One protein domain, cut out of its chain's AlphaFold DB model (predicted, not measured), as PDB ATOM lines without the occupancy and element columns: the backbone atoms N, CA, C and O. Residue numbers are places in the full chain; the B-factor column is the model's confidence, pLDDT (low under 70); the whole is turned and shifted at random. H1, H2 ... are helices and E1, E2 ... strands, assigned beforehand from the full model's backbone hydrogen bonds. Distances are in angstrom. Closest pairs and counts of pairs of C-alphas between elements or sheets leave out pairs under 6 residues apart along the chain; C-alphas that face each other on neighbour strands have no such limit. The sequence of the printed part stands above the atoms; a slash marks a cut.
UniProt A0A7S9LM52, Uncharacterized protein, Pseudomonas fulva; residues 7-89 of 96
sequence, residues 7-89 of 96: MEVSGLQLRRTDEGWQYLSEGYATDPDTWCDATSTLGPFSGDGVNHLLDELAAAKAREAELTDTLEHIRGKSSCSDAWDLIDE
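What this domain is: This is residues 7 to 89 of the 96 residues of an uncharacterized protein of Pseudomonas fulva (UniProt A0A7S9LM52). A small, twisted sheet of four strands has one very long helix, H1, laid across one of its faces. H1 covers the sheet with its residues 48 to 62 and then runs on past it, so that residues 63 to 89 stick out as a long free arm with the short helix H2 at its far end. The printed part has 83 residues, with four named strands and two named helices in the order E1 E2 E3 E4 H1 H2. The sheet is ordered E1 - E2 - E3 - E4, all antiparallel, and the class is mixed, helices and strands. The whole is extended, with a radius of gyration of the C-alphas of 21.1 A and spans of 67 by 32 by 21 A, the length being made by the arm.

Where its parts are: In the sheet, E1 is residues 7 to 9, 6.6 A long, beginning at C-alpha 7 at (184.693, 177.410, 231.147). E2 is residues 12 to 17, 16.1 A; E3 is residues 20 to 25, 15.4 A; E4 is residues 34 to 37, 9.9 A. H1 is residues 48 to 77, 43.7 A from C-alpha 48 at (194.045, 192.473, 236.131) to C-alpha 77 at (187.962, 161.707, 205.767). H2 is residues 81 to 88, 11.3 A, ending at C-alpha 88 at (185.727, 148.787, 193.195).

How they stand to each other: The strands form a meander, each the antiparallel neighbour of the one before, with edge strands E1 and E4. E1 and E2 are a hairpin at 143 degrees, with N 9 and O 12 at 2.9 A. E2 and E3 are a hairpin at 147 degrees, with N 22 and O 15 at 2.9 A. E3 and E4 are a hairpin at 142 degrees, with N 23 and O 36 at 2.8 A. The pairing is staggered: E2 pairs with E1 over residues 12 to 14 and with E3 over residues 14 to 17. From edge to edge the strands' lines turn by 98 degrees. H1 is on the sheet at a height of 8.9 A, making two layers, a helix on one face of a sheet. It lies over E2, E3 and, only just, E1, on which 3 of its C-alphas fall. It runs across the strands, at 72 degrees to E2 on the local plane. The closest C-alphas of E3 and H1 are those of Trp 21 and Asn 51, 6.0 A apart; those of E1 and H1 are Met 7 and Ala 58, 7.1 A. H2 is not on the sheet, and H1 and H2 meet only through their link. In H1 every O i to N i+4 pair is within hydrogen-bond range; in H2 2 of 4 are.

The domain as a whole: The C-alphas farthest apart are those of Thr 30 and Glu 89, 68.8 A. Without the free stretch, the body of 56 residues spans 35 by 25 by 21 A. The printed part has no cut and no long link. The model's mean pLDDT over the printed part is 79.4; residues 41 to 47 and 76 to 89 are under 70.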
ATOM      1  N   MET A   7     183.733 178.506 231.243       91.06
ATOM      2  CA  MET A   7     184.693 177.410 231.147       91.06
ATOM      3  C   MET A   7     184.792 176.655 232.467       91.06
ATOM      4  O   MET A   7     184.574 177.221 233.533       91.06
ATOM      5  N   GLU A   8     185.153 175.379 232.396       90.38
ATOM      6  CA  GLU A   8     185.465 174.565 233.569       90.38
ATOM      7  C   GLU A   8     186.981 174.360 233.661       90.38
ATOM      8  O   GLU A   8     187.636 174.053 232.658       90.38
ATOM      9  N   VAL A   9     187.559 174.535 234.848       85.25
ATOM     10  CA  VAL A   9     188.984 174.317 235.117       85.25
ATOM     11  C   VAL A   9     189.116 173.426 236.344       85.25
ATOM     12  O   VAL A   9     188.848 173.859 237.458       85.25
ATOM     13  N   SER A  10     189.541 172.176 236.143       84.50
ATOM     14  CA  SER A  10     189.751 171.203 237.229       84.50
ATOM     15  C   SER A  10     188.529 171.037 238.151       84.50
ATOM     16  O   SER A  10     188.684 170.974 239.368       84.50
ATOM     17  N   GLY A  11     187.318 171.008 237.582       84.81
ATOM     18  CA  GLY A  11     186.052 170.941 238.323       84.81
ATOM     19  C   GLY A  11     185.512 172.287 238.820       84.81
ATOM     20  O   GLY A  11     184.375 172.350 239.274       84.81
ATOM     21  N   LEU A  12     186.277 173.378 238.705       87.12
ATOM     22  CA  LEU A  12     185.818 174.723 239.048       87.12
ATOM     23  C   LEU A  12     185.100 175.365 237.858       87.12
ATOM     24  O   LEU A  12     185.686 175.514 236.782       87.12
ATOM     25  N   GLN A  13     183.856 175.797 238.055       90.69
ATOM     26  CA  GLN A  13     183.120 176.548 237.040       90.69
ATOM     27  C   GLN A  13     183.512 178.024 237.064       90.69
ATOM     28  O   GLN A  13     183.474 178.673 238.109       90.69
ATOM     29  N   LEU A  14     183.845 178.556 235.891       91.62
ATOM     30  CA  LEU A  14     184.208 179.948 235.669       91.62
ATOM     31  C   LEU A  14     183.274 180.582 234.643       91.62
ATOM     32  O   LEU A  14     182.901 179.956 233.645       91.62
ATOM     33  N   ARG A  15     182.951 181.857 234.848       92.31
ATOM     34  CA  ARG A  15     182.212 182.672 233.882       92.31
ATOM     35  C   ARG A  15     182.873 184.027 233.684       92.31
ATOM     36  O   ARG A  15     183.362 184.626 234.644       92.31
ATOM     37  N   ARG A  16     182.832 184.531 232.454       90.88
ATOM     38  CA  ARG A  16     183.231 185.898 232.129       90.88
ATOM     39  C   ARG A  16     182.039 186.831 232.268       90.88
ATOM     40  O   ARG A  16     180.967 186.575 231.724       90.88
ATOM     41  N   THR A  17     182.252 187.925 232.984       90.12
ATOM     42  CA  THR A  17     181.314 189.042 233.118       90.12
ATOM     43  C   THR A  17     182.000 190.344 232.713       90.12
ATOM     44  O   THR A  17     183.219 190.364 232.505       90.12
ATOM     45  N   ASP A  18     181.232 191.431 232.640       86.69
ATOM     46  CA  ASP A  18     181.755 192.774 232.360       86.69
ATOM     47  C   ASP A  18     182.748 193.252 233.439       86.69
ATOM     48  O   ASP A  18     183.657 194.023 233.146       86.69
ATOM     49  N   GLU A  19     182.612 192.754 234.672       84.25
ATOM     50  CA  GLU A  19     183.454 193.129 235.816       84.25
ATOM     51  C   GLU A  19     184.742 192.298 235.917       84.25
ATOM     52  O   GLU A  19     185.692 192.705 236.577       84.25
ATOM     53  N   GLY A  20     184.797 191.135 235.265       87.94
ATOM     54  CA  GLY A  20     185.892 190.186 235.458       87.94
ATOM     55  C   GLY A  20     185.467 188.735 235.292       87.94
ATOM     56  O   GLY A  20     184.320 188.419 234.945       87.94
ATOM     57  N   TRP A  21     186.410 187.841 235.555       89.56
ATOM     58  CA  TRP A  21     186.145 186.424 235.736       89.56
ATOM     59  C   TRP A  21     185.602 186.146 237.132       89.56
ATOM     60  O   TRP A  21     186.111 186.647 238.131       89.56
ATOM     61  N   GLN A  22     184.583 185.296 237.201       91.31
ATOM     62  CA  GLN A  22     184.009 184.825 238.455       91.31
ATOM     63  C   GLN A  22     184.065 183.303 238.513       91.31
ATOM     64  O   GLN A  22     183.879 182.649 237.485       91.31
ATOM     65  N   TYR A  23     184.279 182.751 239.705       89.88
ATOM     66  CA  TYR A  23     184.193 181.318 239.974       89.88
ATOM     67  C   TYR A  23     182.953 180.983 240.796       89.88
ATOM     68  O   TYR A  23     182.512 181.787 241.620       89.88
ATOM     69  N   LEU A  24     182.389 179.798 240.573       90.81
ATOM     70  CA  LEU A  24     181.310 179.280 241.401       90.81
ATOM     71  C   LEU A  24     181.907 178.717 242.693       90.81
ATOM     72  O   LEU A  24     182.600 177.701 242.679       90.81
ATOM     73  N   SER A  25     181.659 179.402 243.804       88.00
ATOM     74  CA  SER A  25     181.909 178.880 245.139       88.00
ATOM     75  C   SER A  25     180.692 178.072 245.559       88.00
ATOM     76  O   SER A  25     179.624 178.646 245.778       88.00
ATOM     77  N   GLU A  26     180.860 176.759 245.681       84.56
ATOM     78  CA  GLU A  26     179.834 175.899 246.267       84.56
ATOM     79  C   GLU A  26     179.596 176.331 247.718       84.56
ATOM     80  O   GLU A  26     180.543 176.517 248.495       84.56
ATOM     81  N   GLY A  27     178.335 176.572 248.063       78.38
ATOM     82  CA  GLY A  27     177.952 176.928 249.423       78.38
ATOM     83  C   GLY A  27     178.132 175.740 250.372       78.38
ATOM     84  O   GLY A  27     178.122 174.579 249.961       78.38
ATOM     85  N   TYR A  28     178.310 176.007 251.668       80.19
ATOM     86  CA  TYR A  28     178.399 174.949 252.677       80.19
ATOM     87  C   TYR A  28     177.105 174.861 253.496       80.19
ATOM     88  O   TYR A  28     176.603 175.858 254.012       80.19
ATOM     89  N   ALA A  29     176.588 173.643 253.668       82.25
ATOM     90  CA  ALA A  29     175.368 173.338 254.419       82.25
ATOM     91  C   ALA A  29     174.104 174.058 253.902       82.25
ATOM     92  O   ALA A  29     173.463 173.568 252.977       82.25
ATOM     93  N   THR A  30     173.702 175.162 254.533       80.62
ATOM     94  CA  THR A  30     172.511 175.947 254.160       80.62
ATOM     95  C   THR A  30     172.830 177.142 253.272       80.62
ATOM     96  O   THR A  30     171.901 177.817 252.826       80.62
ATOM     97  N   ASP A  31     174.111 177.422 253.038       83.88
ATOM     98  CA  ASP A  31     174.507 178.552 252.210       83.88
ATOM     99  C   ASP A  31     174.338 178.205 250.724       83.88
ATOM    100  O   ASP A  31     174.702 177.104 250.308       83.88
ATOM    101  N   PRO A  32     173.764 179.112 249.915       85.94
ATOM    102  CA  PRO A  32     173.622 178.901 248.483       85.94
ATOM    103  C   PRO A  32     174.960 179.070 247.756       85.94
ATOM    104  O   PRO A  32     175.823 179.850 248.172       85.94
ATOM    105  N   ASP A  33     175.088 178.405 246.610       89.94
ATOM    106  CA  ASP A  33     176.221 178.611 245.712       89.94
ATOM    107  C   ASP A  33     176.301 180.073 245.272       89.94
ATOM    108  O   ASP A  33     175.298 180.705 244.918       89.94
ATOM    109  N   THR A  34     177.512 180.618 245.293       90.06
ATOM    110  CA  THR A  34     177.747 182.040 245.053       90.06
ATOM    111  C   THR A  34     178.851 182.232 244.028       90.06
ATOM    112  O   THR A  34     179.880 181.563 244.057       90.06
ATOM    113  N   TRP A  35     178.645 183.176 243.112       90.62
ATOM    114  CA  TRP A  35     179.680 183.591 242.172       90.62
ATOM    115  C   TRP A  35     180.604 184.604 242.836       90.62
ATOM    116  O   TRP A  35     180.173 185.696 243.202       90.62
ATOM    117  N   CYS A  36     181.869 184.233 242.967       88.56
ATOM    118  CA  CYS A  36     182.899 185.029 243.613       88.56
ATOM    119  C   CYS A  36     183.892 185.549 242.573       88.56
ATOM    120  O   CYS A  36     184.149 184.890 241.567       88.56
ATOM    121  N   ASP A  37     184.464 186.727 242.811       87.69
ATOM    122  CA  ASP A  37     185.501 187.284 241.940       87.69
ATOM    123  C   ASP A  37     186.751 186.391 241.945       87.69
ATOM    124  O   ASP A  37     187.337 186.133 242.998       87.69
ATOM    125  N   ALA A  38     187.182 185.936 240.767       84.50
ATOM    126  CA  ALA A  38     188.350 185.073 240.617       84.50
ATOM    127  C   ALA A  38     189.661 185.773 240.996       84.50
ATOM    128  O   ALA A  38     190.607 185.104 241.419       84.50
ATOM    129  N   THR A  39     189.724 187.108 240.909       81.38
ATOM    130  CA  THR A  39     190.930 187.852 241.307       81.38
ATOM    131  C   THR A  39     191.192 187.778 242.815       81.38
ATOM    132  O   THR A  39     192.339 187.874 243.251       81.38
ATOM    133  N   SER A  40     190.150 187.517 243.614       73.56
ATOM    134  CA  SER A  40     190.237 187.447 245.076       73.56
ATOM    135  C   SER A  40     190.975 186.208 245.604       73.56
ATOM    136  O   SER A  40     191.480 186.224 246.727       73.56
ATOM    137  N   THR A  41     191.064 185.132 244.815       68.06
ATOM    138  CA  THR A  41     191.579 183.824 245.268       68.06
ATOM    139  C   THR A  41     193.052 183.603 244.914       68.06
ATOM    140  O   THR A  41     193.769 182.887 245.610       68.06
ATOM    141  N   LEU A  42     193.538 184.235 243.845       65.81
ATOM    142  CA  LEU A  42     194.900 184.063 243.337       65.81
ATOM    143  C   LEU A  42     195.807 185.183 243.872       65.81
ATOM    144  O   LEU A  42     196.271 186.056 243.146       65.81
ATOM    145  N   GLY A  43     196.064 185.123 245.183       56.12
ATOM    146  CA  GLY A  43     196.676 186.179 246.002       56.12
ATOM    147  C   GLY A  43     198.029 186.799 245.587       56.12
ATOM    148  O   GLY A  43     198.282 187.911 246.048       56.12
ATOM    149  N   PRO A  44     198.913 186.201 244.752       66.19
ATOM    150  CA  PRO A  44     200.084 186.927 244.240       66.19
ATOM    151  C   PRO A  44     199.833 187.640 242.902       66.19
ATOM    152  O   PRO A  44     200.601 188.525 242.531       66.19
ATOM    153  N   PHE A  45     198.766 187.286 242.180       60.47
ATOM    154  CA  PHE A  45     198.372 187.908 240.916       60.47
ATOM    155  C   PHE A  45     197.315 188.991 241.177       60.47
ATOM    156  O   PHE A  45     196.223 188.975 240.628       60.47
ATOM    157  N   SER A  46     197.607 189.929 242.075       56.56
ATOM    158  CA  SER A  46     196.656 190.985 242.438       56.56
ATOM    159  C   SER A  46     196.337 191.899 241.242       56.56
ATOM    160  O   SER A  46     197.263 192.411 240.609       56.56
ATOM    161  N   GLY A  47     195.050 192.152 240.974       68.06
ATOM    162  CA  GLY A  47     194.569 193.048 239.911       68.06
ATOM    163  C   GLY A  47     194.186 192.329 238.609       68.06
ATOM    164  O   GLY A  47     193.678 191.210 238.630       68.06
ATOM    165  N   ASP A  48     194.451 192.964 237.462       71.50
ATOM    166  CA  ASP A  48     194.045 192.473 236.131       71.50
ATOM    167  C   ASP A  48     194.803 191.224 235.651       71.50
ATOM    168  O   ASP A  48     194.388 190.580 234.687       71.50
ATOM    169  N   GLY A  49     195.902 190.849 236.317       81.12
ATOM    170  CA  GLY A  49     196.734 189.713 235.912       81.12
ATOM    171  C   GLY A  49     195.971 188.388 235.895       81.12
ATOM    172  O   GLY A  49     196.131 187.602 234.966       81.12
ATOM    173  N   VAL A  50     195.088 188.161 236.873       85.25
ATOM    174  CA  VAL A  50     194.224 186.967 236.901       85.25
ATOM    175  C   VAL A  50     193.239 186.977 235.743       85.25
ATOM    176  O   VAL A  50     193.068 185.955 235.083       85.25
ATOM    177  N   ASN A  51     192.623 188.126 235.463       86.19
ATOM    178  CA  ASN A  51     191.679 188.240 234.357       86.19
ATOM    179  C   ASN A  51     192.361 187.957 233.017       86.19
ATOM    180  O   ASN A  51     191.837 187.179 232.228       86.19
ATOM    181  N   HIS A  52     193.559 188.506 232.803       87.44
ATOM    182  CA  HIS A  52     194.335 188.267 231.589       87.44
ATOM    183  C   HIS A  52     194.735 186.795 231.433       87.44
ATOM    184  O   HIS A  52     194.602 186.231 230.352       87.44
ATOM    185  N   LEU A  53     195.191 186.147 232.511       88.62
ATOM    186  CA  LEU A  53     195.536 184.721 232.486       88.62
ATOM    187  C   LEU A  53     194.323 183.843 232.167       88.62
ATOM    188  O   LEU A  53     194.439 182.872 231.422       88.62
ATOM    189  N   LEU A  54     193.154 184.175 232.717       89.25
ATOM    190  CA  LEU A  54     191.919 183.446 232.441       89.25
ATOM    191  C   LEU A  54     191.389 183.725 231.025       89.25
ATOM    192  O   LEU A  54     190.879 182.805 230.388       89.25
ATOM    193  N   ASP A  55     191.574 184.938 230.500       90.69
ATOM    194  CA  ASP A  55     191.283 185.270 229.100       90.69
ATOM    195  C   ASP A  55     192.196 184.467 228.145       90.69
ATOM    196  O   ASP A  55     191.712 183.852 227.190       90.69
ATOM    197  N   GLU A  56     193.502 184.380 228.428       91.81
ATOM    198  CA  GLU A  56     194.447 183.552 227.662       91.81
ATOM    199  C   GLU A  56     194.112 182.059 227.744       91.81
ATOM    200  O   GLU A  56     194.142 181.359 226.729       91.81
ATOM    201  N   LEU A  57     193.753 181.565 228.932       90.38
ATOM    202  CA  LEU A  57     193.348 180.175 229.124       90.38
ATOM    203  C   LEU A  57     192.090 179.847 228.317       90.38
ATOM    204  O   LEU A  57     192.030 178.798 227.671       90.38
ATOM    205  N   ALA A  58     191.098 180.738 228.319       90.50
ATOM    206  CA  ALA A  58     189.890 180.558 227.527       90.50
ATOM    207  C   ALA A  58     190.197 180.524 226.023       90.50
ATOM    208  O   ALA A  58     189.695 179.649 225.314       90.50
ATOM    209  N   ALA A  59     191.063 181.420 225.543       92.50
ATOM    210  CA  ALA A  59     191.498 181.436 224.148       92.50
ATOM    211  C   ALA A  59     192.261 180.154 223.764       92.50
ATOM    212  O   ALA A  59     192.033 179.592 222.691       92.50
ATOM    213  N   ALA A  60     193.130 179.656 224.647       92.19
ATOM    214  CA  ALA A  60     193.859 178.410 224.434       92.19
ATOM    215  C   ALA A  60     192.914 177.201 224.341       92.19
ATOM    216  O   ALA A  60     193.048 176.401 223.416       92.19
ATOM    217  N   LYS A  61     191.919 177.106 225.235       89.94
ATOM    218  CA  LYS A  61     190.903 176.042 225.204       89.94
ATOM    219  C   LYS A  61     190.035 176.089 223.948       89.94
ATOM    220  O   LYS A  61     189.755 175.045 223.366       89.94
ATOM    221  N   ALA A  62     189.633 177.281 223.510       89.69
ATOM    222  CA  ALA A  62     188.884 177.438 222.264       89.69
ATOM    223  C   ALA A  62     189.694 176.922 221.063       89.69
ATOM    224  O   ALA A  62     189.196 176.128 220.268       89.69
ATOM    225  N   ARG A  63     190.980 177.285 220.989       90.81
ATOM    226  CA  ARG A  63     191.884 176.816 219.932       90.81
ATOM    227  C   ARG A  63     192.120 175.304 219.974       90.81
ATOM    228  O   ARG A  63     192.224 174.672 218.927       90.81
ATOM    229  N   GLU A  64     192.233 174.718 221.163       91.62
ATOM    230  CA  GLU A  64     192.358 173.266 221.328       91.62
ATOM    231  C   GLU A  64     191.107 172.532 220.827       91.62
ATOM    232  O   GLU A  64     191.227 171.530 220.118       91.62
ATOM    233  N   ALA A  65     189.917 173.055 221.133       88.50
ATOM    234  CA  ALA A  65     188.658 172.508 220.635       88.50
ATOM    235  C   ALA A  65     188.579 172.573 219.100       88.50
ATOM    236  O   ALA A  65     188.268 171.567 218.466       88.50
ATOM    237  N   GLU A  66     188.947 173.706 218.493       89.94
ATOM    238  CA  GLU A  66     189.006 173.865 217.029       89.94
ATOM    239  C   GLU A  66     189.994 172.892 216.366       89.94
ATOM    240  O   GLU A  66     189.701 172.296 215.326       89.94
ATOM    241  N   LEU A  67     191.177 172.710 216.962       90.75
ATOM    242  CA  LEU A  67     192.179 171.765 216.466       90.75
ATOM    243  C   LEU A  67     191.691 170.320 216.575       90.75
ATOM    244  O   LEU A  67     191.911 169.535 215.654       90.75
ATOM    245  N   THR A  68     191.026 169.977 217.676       89.44
ATOM    246  CA  THR A  68     190.456 168.644 217.886       89.44
ATOM    247  C   THR A  68     189.376 168.358 216.850       89.44
ATOM    248  O   THR A  68     189.470 167.347 216.161       89.44
ATOM    249  N   ASP A  69     188.429 169.279 216.652       87.50
ATOM    250  CA  ASP A  69     187.382 169.166 215.628       87.50
ATOM    251  C   ASP A  69     187.982 169.000 214.221       87.50
ATOM    252  O   ASP A  69     187.617 168.102 213.461       87.50
ATOM    253  N   THR A  70     189.013 169.788 213.907       88.25
ATOM    254  CA  THR A  70     189.742 169.675 212.636       88.25
ATOM    255  C   THR A  70     190.390 168.298 212.470       88.25
ATOM    256  O   THR A  70     190.311 167.700 211.393       88.25
ATOM    257  N   LEU A  71     191.034 167.772 213.515       86.88
ATOM    258  CA  LEU A  71     191.652 166.446 213.488       86.88
ATOM    259  C   LEU A  71     190.611 165.335 213.359       86.88
ATOM    260  O   LEU A  71     190.848 164.381 212.620       86.88
ATOM    261  N   GLU A  72     189.464 165.445 214.028       83.25
ATOM    262  CA  GLU A  72     188.371 164.483 213.898       83.25
ATOM    263  C   GLU A  72     187.768 164.492 212.495       83.25
ATOM    264  O   GLU A  72     187.549 163.424 211.919       83.25
ATOM    265  N   HIS A  73     187.590 165.672 211.900       79.50
ATOM    266  CA  HIS A  73     187.144 165.817 210.517       79.50
ATOM    267  C   HIS A  73     188.137 165.208 209.522       79.50
ATOM    268  O   HIS A  73     187.747 164.478 208.607       79.50
ATOM    269  N   ILE A  74     189.439 165.452 209.711       79.25
ATOM    270  CA  ILE A  74     190.490 164.819 208.901       79.25
ATOM    271  C   ILE A  74     190.481 163.305 209.111       79.25
ATOM    272  O   ILE A  74     190.542 162.571 208.128       79.25
ATOM    273  N   ARG A  75     190.365 162.813 210.351       74.81
ATOM    274  CA  ARG A  75     190.291 161.376 210.661       74.81
ATOM    275  C   ARG A  75     189.079 160.727 209.997       74.81
ATOM    276  O   ARG A  75     189.227 159.651 209.433       74.81
ATOM    277  N   GLY A  76     187.920 161.386 210.019       67.25
ATOM    278  CA  GLY A  76     186.708 160.942 209.330       67.25
ATOM    279  C   GLY A  76     186.927 160.792 207.825       67.25
ATOM    280  O   GLY A  76     186.623 159.747 207.267       67.25
ATOM    281  N   LYS A  77     187.573 161.777 207.189       57.62
ATOM    282  CA  LYS A  77     187.962 161.707 205.767       57.62
ATOM    283  C   LYS A  77     189.095 160.719 205.472       57.62
ATOM    284  O   LYS A  77     189.242 160.284 204.337       57.62
ATOM    285  N   SER A  78     189.913 160.395 206.474       53.81
ATOM    286  CA  SER A  78     191.040 159.454 206.376       53.81
ATOM    287  C   SER A  78     190.643 158.020 206.723       53.81
ATOM    288  O   SER A  78     191.501 157.137 206.704       53.81
ATOM    289  N   SER A  79     189.370 157.760 207.046       50.34
ATOM    290  CA  SER A  79     188.834 156.404 207.037       50.34
ATOM    291  C   SER A  79     188.850 155.927 205.589       50.34
ATOM    292  O   SER A  79     187.900 156.113 204.838       50.34
ATOM    293  N   CYS A  80     189.973 155.337 205.183       51.50
ATOM    294  CA  CYS A  80     190.219 154.819 203.844       51.50
ATOM    295  C   CYS A  80     189.182 153.783 203.368       51.50
ATOM    296  O   CYS A  80     189.317 153.318 202.247       51.50
ATOM    297  N   SER A  81     188.165 153.425 204.160       50.56
ATOM    298  CA  SER A  81     186.995 152.677 203.681       50.56
ATOM    299  C   SER A  81     186.343 153.383 202.485       50.56
ATOM    300  O   SER A  81     186.203 152.777 201.432       50.56
ATOM    301  N   ASP A  82     186.103 154.694 202.586       52.47
ATOM    302  CA  ASP A  82     185.392 155.446 201.541       52.47
ATOM    303  C   ASP A  82     186.246 155.651 200.273       52.47
ATOM    304  O   ASP A  82     185.728 155.857 199.177       52.47
ATOM    305  N   ALA A  83     187.577 155.594 200.406       52.22
ATOM    306  CA  ALA A  83     188.499 155.715 199.278       52.22
ATOM    307  C   ALA A  83     188.675 154.392 198.511       52.22
ATOM    308  O   ALA A  83     188.935 154.426 197.308       52.22
ATOM    309  N   TRP A  84     188.534 153.241 199.183       52.69
ATOM    310  CA  TRP A  84     188.582 151.923 198.540       52.69
ATOM    311  C   TRP A  84     187.232 151.524 197.922       52.69
ATOM    312  O   TRP A  84     187.240 150.872 196.881       52.69
ATOM    313  N   ASP A  85     186.104 152.006 198.458       54.97
ATOM    314  CA  ASP A  85     184.771 151.797 197.860       54.97
ATOM    315  C   ASP A  85     184.645 152.439 196.459       54.97
ATOM    316  O   ASP A  85     183.964 151.911 195.581       54.97
ATOM    317  N   LEU A  86     185.371 153.534 196.199       54.28
ATOM    318  CA  LEU A  86     185.462 154.170 194.874       54.28
ATOM    319  C   LEU A  86     186.373 153.419 193.886       54.28
ATOM    320  O   LEU A  86     186.309 153.668 192.682       54.28
ATOM    321  N   ILE A  87     187.243 152.525 194.365       55.41
ATOM    322  CA  ILE A  87     188.171 151.761 193.515       55.41
ATOM    323  C   ILE A  87     187.485 150.508 192.948       55.41
ATOM    324  O   ILE A  87     187.745 150.155 191.795       55.41
ATOM    325  N   ASP A  88     186.545 149.908 193.684       53.88
ATOM    326  CA  ASP A  88     185.727 148.787 193.195       53.88
ATOM    327  C   ASP A  88     184.690 149.210 192.133       53.88
ATOM    328  O   ASP A  88     184.272 148.388 191.319       53.88
ATOM    329  N   GLU A  89     184.323 150.497 192.051       55.16
ATOM    330  CA  GLU A  89     183.417 151.017 191.009       55.16
ATOM    331  C   GLU A  89     184.113 151.212 189.639       55.16
ATOM    332  O   GLU A  89     183.454 151.344 188.605       55.16
TER     333      GLU A  89